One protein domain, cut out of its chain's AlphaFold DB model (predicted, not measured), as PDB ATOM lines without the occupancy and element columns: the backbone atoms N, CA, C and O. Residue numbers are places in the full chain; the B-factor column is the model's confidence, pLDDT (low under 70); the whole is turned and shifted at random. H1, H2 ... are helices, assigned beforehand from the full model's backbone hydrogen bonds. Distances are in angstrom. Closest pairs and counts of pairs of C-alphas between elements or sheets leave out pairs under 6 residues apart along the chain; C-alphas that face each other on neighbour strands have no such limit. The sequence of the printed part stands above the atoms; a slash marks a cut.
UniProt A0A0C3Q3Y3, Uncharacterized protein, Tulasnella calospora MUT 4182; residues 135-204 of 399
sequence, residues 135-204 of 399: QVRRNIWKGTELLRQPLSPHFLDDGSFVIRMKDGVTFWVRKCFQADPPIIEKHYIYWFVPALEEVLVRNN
ATOM      1  N   GLN A 135     -38.513 -34.772  35.916       77.56
ATOM      2  CA  GLN A 135     -39.408 -35.851  35.523       77.56
ATOM      3  C   GLN A 135     -40.604 -35.988  36.472       77.56
ATOM      4  O   GLN A 135     -41.732 -36.136  36.007       77.56
ATOM      5  N   VAL A 136     -40.376 -35.861  37.781       80.88
ATOM      6  CA  VAL A 136     -41.432 -35.879  38.800       80.88
ATOM      7  C   VAL A 136     -42.356 -34.676  38.621       80.88
ATOM      8  O   VAL A 136     -43.567 -34.860  38.534       80.88
ATOM      9  N   ARG A 137     -41.806 -33.466  38.442       86.00
ATOM     10  CA  ARG A 137     -42.602 -32.251  38.179       86.00
ATOM     11  C   ARG A 137     -43.509 -32.414  36.957       86.00
ATOM     12  O   ARG A 137     -44.703 -32.133  37.036       86.00
ATOM     13  N   ARG A 138     -42.977 -32.960  35.854       83.94
ATOM     14  CA  ARG A 138     -43.753 -33.260  34.636       83.94
ATOM     15  C   ARG A 138     -44.827 -34.324  34.856       83.94
ATOM     16  O   ARG A 138     -45.896 -34.231  34.259       83.94
ATOM     17  N   ASN A 139     -44.565 -35.333  35.682       86.00
ATOM     18  CA  ASN A 139     -45.552 -36.364  35.999       86.00
ATOM     19  C   ASN A 139     -46.694 -35.805  36.861       86.00
ATOM     20  O   ASN A 139     -47.852 -36.075  36.555       86.00
ATOM     21  N   ILE A 140     -46.383 -34.979  37.870       90.19
ATOM     22  CA  ILE A 140     -47.388 -34.268  38.678       90.19
ATOM     23  C   ILE A 140     -48.241 -33.392  37.766       90.19
ATOM     24  O   ILE A 140     -49.460 -33.512  37.760       90.19
ATOM     25  N   TRP A 141     -47.589 -32.585  36.929       90.56
ATOM     26  CA  TRP A 141     -48.240 -31.709  35.962       90.56
ATOM     27  C   TRP A 141     -49.190 -32.449  35.015       90.56
ATOM     28  O   TRP A 141     -50.319 -32.027  34.794       90.56
ATOM     29  N   LYS A 142     -48.764 -33.592  34.468       90.56
ATOM     30  CA  LYS A 142     -49.641 -34.437  33.645       90.56
ATOM     31  C   LYS A 142     -50.818 -34.989  34.453       90.56
ATOM     32  O   LYS A 142     -51.917 -35.077  33.916       90.56
ATOM     33  N   GLY A 143     -50.585 -35.354  35.713       92.25
ATOM     34  CA  GLY A 143     -51.591 -35.917  36.610       92.25
ATOM     35  C   GLY A 143     -52.668 -34.931  37.068       92.25
ATOM     36  O   GLY A 143     -53.755 -35.376  37.416       92.25
ATOM     37  N   THR A 144     -52.413 -33.617  37.040       93.62
ATOM     38  CA  THR A 144     -53.439 -32.603  37.359       93.62
ATOM     39  C   THR A 144     -54.439 -32.381  36.223       93.62
ATOM     40  O   THR A 144     -55.453 -31.717  36.421       93.62
ATOM     41  N   GLU A 145     -54.141 -32.892  35.023       94.31
ATOM     42  CA  GLU A 145     -54.900 -32.673  33.786       94.31
ATOM     43  C   GLU A 145     -55.108 -31.194  33.407       94.31
ATOM     44  O   GLU A 145     -55.908 -30.889  32.520       94.31
ATOM     45  N   LEU A 146     -54.356 -30.263  34.008       89.94
ATOM     46  CA  LEU A 146     -54.531 -28.823  33.785       89.94
ATOM     47  C   LEU A 146     -54.306 -28.412  32.325       89.94
ATOM     48  O   LEU A 146     -54.993 -27.528  31.829       89.94
ATOM     49  N   LEU A 147     -53.430 -29.115  31.597       85.81
ATOM     50  CA  LEU A 147     -53.207 -28.891  30.160       85.81
ATOM     51  C   LEU A 147     -54.441 -29.138  29.281       85.81
ATOM     52  O   LEU A 147     -54.452 -28.727  28.123       85.81
ATOM     53  N   ARG A 148     -55.439 -29.874  29.780       90.00
ATOM     54  CA  ARG A 148     -56.673 -30.172  29.042       90.00
ATOM     55  C   ARG A 148     -57.801 -29.204  29.381       90.00
ATOM     56  O   ARG A 148     -58.839 -29.253  28.725       90.00
ATOM     57  N   GLN A 149     -57.625 -28.359  30.395       90.25
ATOM     58  CA  GLN A 149     -58.656 -27.428  30.831       90.25
ATOM     59  C   GLN A 149     -58.534 -26.123  30.028       90.25
ATOM     60  O   GLN A 149     -57.455 -25.529  29.997       90.25
ATOM     61  N   PRO A 150     -59.600 -25.673  29.342       89.69
ATOM     62  CA  PRO A 150     -59.563 -24.414  28.613       89.69
ATOM     63  C   PRO A 150     -59.433 -23.243  29.592       89.69
ATOM     64  O   PRO A 150     -60.122 -23.205  30.614       89.69
ATOM     65  N   LEU A 151     -58.573 -22.276  29.264       88.06
ATOM     66  CA  LEU A 151     -58.497 -21.025  30.014       88.06
ATOM     67  C   LEU A 151     -59.802 -20.253  29.829       88.06
ATOM     68  O   LEU A 151     -60.283 -20.077  28.709       88.06
ATOM     69  N   SER A 152     -60.358 -19.783  30.939       90.44
ATOM     70  CA  SER A 152     -61.556 -18.953  30.945       90.44
ATOM     71  C   SER A 152     -61.257 -17.713  31.770       90.44
ATOM     72  O   SER A 152     -61.054 -17.858  32.983       90.44
ATOM     73  N   PRO A 153     -61.291 -16.508  31.169       80.19
ATOM     74  CA  PRO A 153     -61.292 -15.269  31.933       80.19
ATOM     75  C   PRO A 153     -62.402 -15.397  32.985       80.19
ATOM     76  O   PRO A 153     -63.530 -15.730  32.628       80.19
ATOM     77  N   HIS A 154     -62.077 -15.243  34.269       81.94
ATOM     78  CA  HIS A 154     -62.989 -15.348  35.429       81.94
ATOM     79  C   HIS A 154     -63.288 -16.734  36.030       81.94
ATOM     80  O   HIS A 154     -63.907 -16.773  37.091       81.94
ATOM     81  N   PHE A 155     -62.869 -17.856  35.434       84.12
ATOM     82  CA  PHE A 155     -63.088 -19.185  36.048       84.12
ATOM     83  C   PHE A 155     -61.816 -20.025  36.155       84.12
ATOM     84  O   PHE A 155     -61.616 -20.734  37.139       84.12
ATOM     85  N   LEU A 156     -60.952 -19.941  35.146       88.88
ATOM     86  CA  LEU A 156     -59.655 -20.601  35.131       88.88
ATOM     87  C   LEU A 156     -58.652 -19.644  34.492       88.88
ATOM     88  O   LEU A 156     -58.301 -19.777  33.320       88.88
ATOM     89  N   ASP A 157     -58.293 -18.626  35.265       88.19
ATOM     90  CA  ASP A 157     -57.236 -17.676  34.947       88.19
ATOM     91  C   ASP A 157     -55.869 -18.180  35.445       88.19
ATOM     92  O   ASP A 157     -55.753 -19.255  36.042       88.19
ATOM     93  N   ASP A 158     -54.822 -17.393  35.204       86.88
ATOM     94  CA  ASP A 158     -53.447 -17.736  35.575       86.88
ATOM     95  C   ASP A 158     -53.296 -17.986  37.085       86.88
ATOM     96  O   ASP A 158     -52.605 -18.918  37.504       86.88
ATOM     97  N   GLY A 159     -54.002 -17.211  37.916       85.94
ATOM     98  CA  GLY A 159     -54.014 -17.399  39.367       85.94
ATOM     99  C   GLY A 159     -54.612 -18.749  39.761       85.94
ATOM    100  O   GLY A 159     -54.007 -19.512  40.518       85.94
ATOM    101  N   SER A 160     -55.764 -19.091  39.184       88.38
ATOM    102  CA  SER A 160     -56.421 -20.387  39.382       88.38
ATOM    103  C   SER A 160     -55.541 -21.550  38.925       88.38
ATOM    104  O   SER A 160     -55.520 -22.610  39.555       88.38
ATOM    105  N   PHE A 161     -54.788 -21.350  37.845       88.19
ATOM    106  CA  PHE A 161     -53.876 -22.337  37.293       88.19
ATOM    107  C   PHE A 161     -52.716 -22.646  38.259       88.19
ATOM    108  O   PHE A 161     -52.452 -23.813  38.572       88.19
ATOM    109  N   VAL A 162     -52.052 -21.610  38.786       87.38
ATOM    110  CA  VAL A 162     -50.953 -21.754  39.760       87.38
ATOM    111  C   VAL A 162     -51.440 -22.411  41.051       87.38
ATOM    112  O   VAL A 162     -50.784 -23.323  41.560       87.38
ATOM    113  N   ILE A 163     -52.611 -22.004  41.555       87.81
ATOM    114  CA  ILE A 163     -53.220 -22.596  42.756       87.81
ATOM    115  C   ILE A 163     -53.472 -24.092  42.545       87.81
ATOM    116  O   ILE A 163     -53.053 -24.906  43.362       87.81
ATOM    117  N   ARG A 164     -54.064 -24.489  41.414       90.94
ATOM    118  CA  ARG A 164     -54.329 -25.910  41.145       90.94
ATOM    119  C   ARG A 164     -53.058 -26.728  40.959       90.94
ATOM    120  O   ARG A 164     -53.029 -27.894  41.347       90.94
ATOM    121  N   MET A 165     -52.000 -26.153  40.386       90.88
ATOM    122  CA  MET A 165     -50.726 -26.863  40.283       90.88
ATOM    123  C   MET A 165     -50.076 -27.042  41.659       90.88
ATOM    124  O   MET A 165     -49.598 -28.131  41.976       90.88
ATOM    125  N   LYS A 166     -50.125 -26.012  42.510       88.69
ATOM    126  CA  LYS A 166     -49.716 -26.090  43.917       88.69
ATOM    127  C   LYS A 166     -50.490 -27.182  44.665       88.69
ATOM    128  O   LYS A 166     -49.880 -27.998  45.362       88.69
ATOM    129  N   ASP A 167     -51.806 -27.235  44.485       88.56
ATOM    130  CA  ASP A 167     -52.660 -28.266  45.075       88.56
ATOM    131  C   ASP A 167     -52.308 -29.656  44.534       88.56
ATOM    132  O   ASP A 167     -52.250 -30.616  45.298       88.56
ATOM    133  N   GLY A 168     -51.983 -29.764  43.244       90.75
ATOM    134  CA  GLY A 168     -51.511 -30.995  42.611       90.75
ATOM    135  C   GLY A 168     -50.195 -31.512  43.195       90.75
ATOM    136  O   GLY A 168     -50.079 -32.704  43.478       90.75
ATOM    137  N   VAL A 169     -49.221 -30.627  43.433       86.94
ATOM    138  CA  VAL A 169     -47.964 -30.980  44.116       86.94
ATOM    139  C   VAL A 169     -48.243 -31.410  45.552       86.94
ATOM    140  O   VAL A 169     -47.766 -32.459  45.971       86.94
ATOM    141  N   THR A 170     -49.055 -30.649  46.286       84.69
ATOM    142  CA  THR A 170     -49.417 -30.960  47.679       84.69
ATOM    143  C   THR A 170     -50.134 -32.307  47.776       84.69
ATOM    144  O   THR A 170     -49.820 -33.128  48.637       84.69
ATOM    145  N   PHE A 171     -51.065 -32.577  46.861       88.12
ATOM    146  CA  PHE A 171     -51.763 -33.853  46.766       88.12
ATOM    147  C   PHE A 171     -50.807 -34.999  46.432       88.12
ATOM    148  O   PHE A 171     -50.859 -36.042  47.082       88.12
ATOM    149  N   TRP A 172     -49.914 -34.812  45.454       89.62
ATOM    150  CA  TRP A 172     -48.905 -35.810  45.103       89.62
ATOM    151  C   TRP A 172     -48.007 -36.136  46.296       89.62
ATOM    152  O   TRP A 172     -47.829 -37.305  46.619       89.62
ATOM    153  N   VAL A 173     -47.524 -35.113  47.002       83.75
ATOM    154  CA  VAL A 173     -46.732 -35.255  48.224       83.75
ATOM    155  C   VAL A 173     -47.494 -36.066  49.276       83.75
ATOM    156  O   VAL A 173     -46.985 -37.081  49.737       83.75
ATOM    157  N   ARG A 174     -48.732 -35.679  49.610       82.06
ATOM    158  CA  ARG A 174     -49.565 -36.388  50.600       82.06
ATOM    159  C   ARG A 174     -49.879 -37.832  50.192       82.06
ATOM    160  O   ARG A 174     -50.107 -38.677  51.048       82.06
ATOM    161  N   LYS A 175     -49.934 -38.115  48.889       83.69
ATOM    162  CA  LYS A 175     -50.171 -39.461  48.354       83.69
ATOM    163  C   LYS A 175     -48.911 -40.329  48.399       83.69
ATOM    164  O   LYS A 175     -49.009 -41.523  48.665       83.69
ATOM    165  N   CYS A 176     -47.756 -39.755  48.075       80.31
ATOM    166  CA  CYS A 176     -46.490 -40.476  47.961       80.31
ATOM    167  C   CYS A 176     -45.755 -40.618  49.297       80.31
ATOM    168  O   CYS A 176     -44.928 -41.520  49.436       80.31
ATOM    169  N   PHE A 177     -46.053 -39.757  50.269       79.94
ATOM    170  CA  PHE A 177     -45.372 -39.720  51.554       79.94
ATOM    171  C   PHE A 177     -46.362 -39.887  52.705       79.94
ATOM    172  O   PHE A 177     -47.387 -39.215  52.762       79.94
ATOM    173  N   GLN A 178     -46.041 -40.792  53.630       76.94
ATOM    174  CA  GLN A 178     -46.847 -41.077  54.824       76.94
ATOM    175  C   GLN A 178     -46.390 -40.267  56.049       76.94
ATOM    176  O   GLN A 178     -47.000 -40.362  57.114       76.94
ATOM    177  N   ALA A 179     -45.314 -39.484  55.922       70.25
ATOM    178  CA  ALA A 179     -44.879 -38.559  56.963       70.25
ATOM    179  C   ALA A 179     -45.894 -37.414  57.159       70.25
ATOM    180  O   ALA A 179     -46.545 -36.967  56.217       70.25
ATOM    181  N   ASP A 180     -46.024 -36.950  58.403       65.62
ATOM    182  CA  ASP A 180     -47.080 -36.030  58.842       65.62
ATOM    183  C   ASP A 180     -47.084 -34.708  58.025       65.62
ATOM    184  O   ASP A 180     -46.032 -34.060  57.912       65.62
ATOM    185  N   PRO A 181     -48.237 -34.252  57.485       52.44
ATOM    186  CA  PRO A 181     -48.326 -33.076  56.611       52.44
ATOM    187  C   PRO A 181     -47.706 -31.771  57.143       52.44
ATOM    188  O   PRO A 181     -47.117 -31.051  56.338       52.44
ATOM    189  N   PRO A 182     -47.737 -31.433  58.455       52.62
ATOM    190  CA  PRO A 182     -47.175 -30.173  58.956       52.62
ATOM    191  C   PRO A 182     -45.662 -30.021  58.745       52.62
ATOM    192  O   PRO A 182     -45.158 -28.898  58.696       52.62
ATOM    193  N   ILE A 183     -44.935 -31.139  58.636       53.72
ATOM    194  CA  ILE A 183     -43.492 -31.161  58.348       53.72
ATOM    195  C   ILE A 183     -43.254 -30.804  56.879       53.72
ATOM    196  O   ILE A 183     -42.280 -30.131  56.547       53.72
ATOM    197  N   ILE A 184     -44.178 -31.208  56.010       52.84
ATOM    198  CA  ILE A 184     -44.048 -31.083  54.565       52.84
ATOM    199  C   ILE A 184     -44.698 -29.792  54.039       52.84
ATOM    200  O   ILE A 184     -44.265 -29.253  53.033       52.84
ATOM    201  N   GLU A 185     -45.690 -29.227  54.723       46.81
ATOM    202  CA  GLU A 185     -46.414 -28.034  54.253       46.81
ATOM    203  C   GLU A 185     -45.722 -26.707  54.597       46.81
ATOM    204  O   GLU A 185     -45.907 -25.724  53.886       46.81
ATOM    205  N   LYS A 186     -44.895 -26.654  55.655       42.50
ATOM    206  CA  LYS A 186     -44.244 -25.402  56.096       42.50
ATOM    207  C   LYS A 186     -43.039 -24.964  55.255       42.50
ATOM    208  O   LYS A 186     -42.639 -23.812  55.364       42.50
ATOM    209  N   HIS A 187     -42.459 -25.855  54.449       42.47
ATOM    210  CA  HIS A 187     -41.174 -25.619  53.764       42.47
ATOM    211  C   HIS A 187     -41.274 -25.585  52.238       42.47
ATOM    212  O   HIS A 187     -40.258 -25.564  51.548       42.47
ATOM    213  N   TYR A 188     -42.488 -25.569  51.694       48.03
ATOM    214  CA  TYR A 188     -42.691 -25.585  50.257       48.03
ATOM    215  C   TYR A 188     -43.612 -24.455  49.854       48.03
ATOM    216  O   TYR A 188     -44.548 -24.094  50.560       48.03
ATOM    217  N   ILE A 189     -43.361 -23.988  48.641       40.25
ATOM    218  CA  ILE A 189     -44.173 -23.062  47.867       40.25
ATOM    219  C   ILE A 189     -43.706 -21.615  47.985       40.25
ATOM    220  O   ILE A 189     -44.395 -20.752  48.516       40.25
ATOM    221  N   TYR A 190     -42.585 -21.356  47.324       35.66
ATOM    222  CA  TYR A 190     -42.580 -20.349  46.270       35.66
ATOM    223  C   TYR A 190     -42.007 -20.985  44.997       35.66
ATOM    224  O   TYR A 190     -41.231 -21.932  45.095       35.66
ATOM    225  N   TRP A 191     -42.395 -20.432  43.844       40.97
ATOM    226  CA  TRP A 191     -41.894 -20.701  42.484       40.97
ATOM    227  C   TRP A 191     -42.651 -21.749  41.647       40.97
ATOM    228  O   TRP A 191     -42.413 -22.951  41.707       40.97
ATOM    229  N   PHE A 192     -43.553 -21.236  40.802       40.88
ATOM    230  CA  PHE A 192     -44.111 -21.893  39.616       40.88
ATOM    231  C   PHE A 192     -44.244 -20.837  38.507       40.88
ATOM    232  O   PHE A 192     -45.222 -20.098  38.469       40.88
ATOM    233  N   VAL A 193     -43.250 -20.753  37.623       38.59
ATOM    234  CA  VAL A 193     -43.268 -19.926  36.395       38.59
ATOM    235  C   VAL A 193     -43.279 -20.756  35.086       38.59
ATOM    236  O   VAL A 193     -43.956 -20.333  34.151       38.59
ATOM    237  N   PRO A 194     -42.706 -21.980  34.975       40.34
ATOM    238  CA  PRO A 194     -42.603 -22.673  33.668       40.34
ATOM    239  C   PRO A 194     -43.941 -23.171  33.107       40.34
ATOM    240  O   PRO A 194     -44.113 -23.395  31.912       40.34
ATOM    241  N   ALA A 195     -44.897 -23.358  34.010       44.53
ATOM    242  CA  ALA A 195     -46.263 -23.777  33.754       44.53
ATOM    243  C   ALA A 195     -47.011 -22.853  32.776       44.53
ATOM    244  O   ALA A 195     -47.756 -23.323  31.915       44.53
ATOM    245  N   LEU A 196     -46.804 -21.542  32.922       41.22
ATOM    246  CA  LEU A 196     -47.501 -20.530  32.136       41.22
ATOM    247  C   LEU A 196     -46.983 -20.503  30.691       41.22
ATOM    248  O   LEU A 196     -47.775 -20.410  29.757       41.22
ATOM    249  N   GLU A 197     -45.673 -20.661  30.491       41.31
ATOM    250  CA  GLU A 197     -45.057 -20.615  29.161       41.31
ATOM    251  C   GLU A 197     -45.537 -21.756  28.249       41.31
ATOM    252  O   GLU A 197     -45.836 -21.524  27.077       41.31
ATOM    253  N   GLU A 198     -45.702 -22.982  28.766       43.78
ATOM    254  CA  GLU A 198     -46.163 -24.114  27.943       43.78
ATOM    255  C   GLU A 198     -47.654 -24.001  27.551       43.78
ATOM    256  O   GLU A 198     -48.057 -24.462  26.477       43.78
ATOM    257  N   VAL A 199     -48.474 -23.354  28.388       45.72
ATOM    258  CA  VAL A 199     -49.902 -23.093  28.123       45.72
ATOM    259  C   VAL A 199     -50.077 -21.935  27.132       45.72
ATOM    260  O   VAL A 199     -50.887 -22.035  26.204       45.72
ATOM    261  N   LEU A 200     -49.271 -20.878  27.261       43.22
ATOM    262  CA  LEU A 200     -49.284 -19.718  26.363       43.22
ATOM    263  C   LEU A 200     -48.825 -20.076  24.939       43.22
ATOM    264  O   LEU A 200     -49.377 -19.563  23.968       43.22
ATOM    265  N   VAL A 201     -47.890 -21.023  24.793       48.72
ATOM    266  CA  VAL A 201     -47.422 -21.503  23.479       48.72
ATOM    267  C   VAL A 201     -48.460 -22.382  22.757       48.72
ATOM    268  O   VAL A 201     -48.475 -22.414  21.526       48.72
ATOM    269  N   ARG A 202     -49.353 -23.087  23.472       46.44
ATOM    270  CA  ARG A 202     -50.325 -24.013  22.846       46.44
ATOM    271  C   ARG A 202     -51.665 -23.388  22.463       46.44
ATOM    272  O   ARG A 202     -52.283 -23.872  21.518       46.44
ATOM    273  N   ASN A 203     -52.116 -22.335  23.147       42.75
ATOM    274  CA  ASN A 203     -53.465 -21.791  22.938       42.75
ATOM    275  C   ASN A 203     -53.587 -20.743  21.821       42.75
ATOM    276  O   ASN A 203     -54.688 -20.258  21.577       42.75
ATOM    277  N   ASN A 204     -52.511 -20.413  21.099       39.78
ATOM    278  CA  ASN A 204     -52.527 -19.483  19.956       39.78
ATOM    279  C   ASN A 204     -53.115 -18.080  20.254       39.78
ATOM    280  O   ASN A 204     -53.284 -17.265  19.348       39.78
TER     281      ASN A 204
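AT A GLANCE: This is residues 135 to 204 of the 399 residues of an uncharacterized protein of Tulasnella calospora MUT 4182 (UniProt A0A0C3Q3Y3). One long helix, H2, is the spine of an elongated model, and the shorter H1 crosses it steeply on residues 165 to 172 of H2. The small helix H3 is near the last part of H2; from there residues 186 to 193 lead back past H2 to H4, which is near the first residue of H2. The printed part has 70 residues with four named helices, in the order H1, H2, H3, H4, and no named strand; the class is all helix. The whole is only just compact, close to loose, with a radius of gyration of the C-alphas of 13.2 A, and it spans 42 by 24 by 18 A.

IN THESE COORDINATES: H1 is residues 135 to 143, 12.2 A from first to last C-alpha, and begins with C-alpha 135 at (-39.408, -35.851, 35.523). H2 is residues 158 to 176, 26.8 A long by the same measure, from C-alpha 158 at (-53.447, -17.736, 35.575) to C-alpha 176 at (-46.490, -40.476, 47.961). H3 is residues 181 to 185. H4 is residues 194 to 202, 13.4 A from first to last C-alpha, and ends with C-alpha 202 at (-50.325, -24.013, 22.846).

HOW THE PARTS SIT: H1 and H2 touch, H2 with residues 165 to 172 alone; their closest C-alphas are those of Ile 140 and Val 169, 6.4 A apart. They run opposite ways at a steep tilt of 69 degrees, only just short of about perpendicular. H2 and H3 are close but not clearly touching, with the C-alphas of Arg 174 and Pro 181 the closest at 7.0 A. H2 and H4 are also close but not clearly touching; their closest C-alphas are those of Asp 158 and Leu 196, 7.4 A apart. H2 and H4 run opposite ways at a steep tilt of 57 degrees. H1 and H3 are apart, and so are H3 and H4; H1 and H4 are only just apart, with their closest C-alphas at 8.5 A. In H1, H2 and H3 every O i to N i+4 pair is within hydrogen-bond range; in H4 2 of 5 are, beside 3 of 6 O i to N i+3 pairs.

THE WHOLE: The two C-alphas farthest apart are those of Asp 180 and Asn 204, at 42.6 A. The printed part has no cut. The link from H1 to H2, residues 144 to 157, is long; the link from H2 to H3 is tight and that from H3 to H4 short. Residues 175 to 180 stand free, of which 175 to 176 belong to H2. The mean pLDDT of the printed part is 71.8, and residues 180 to 204 are under 70; the mean is 52 in H3 and 44 in H4.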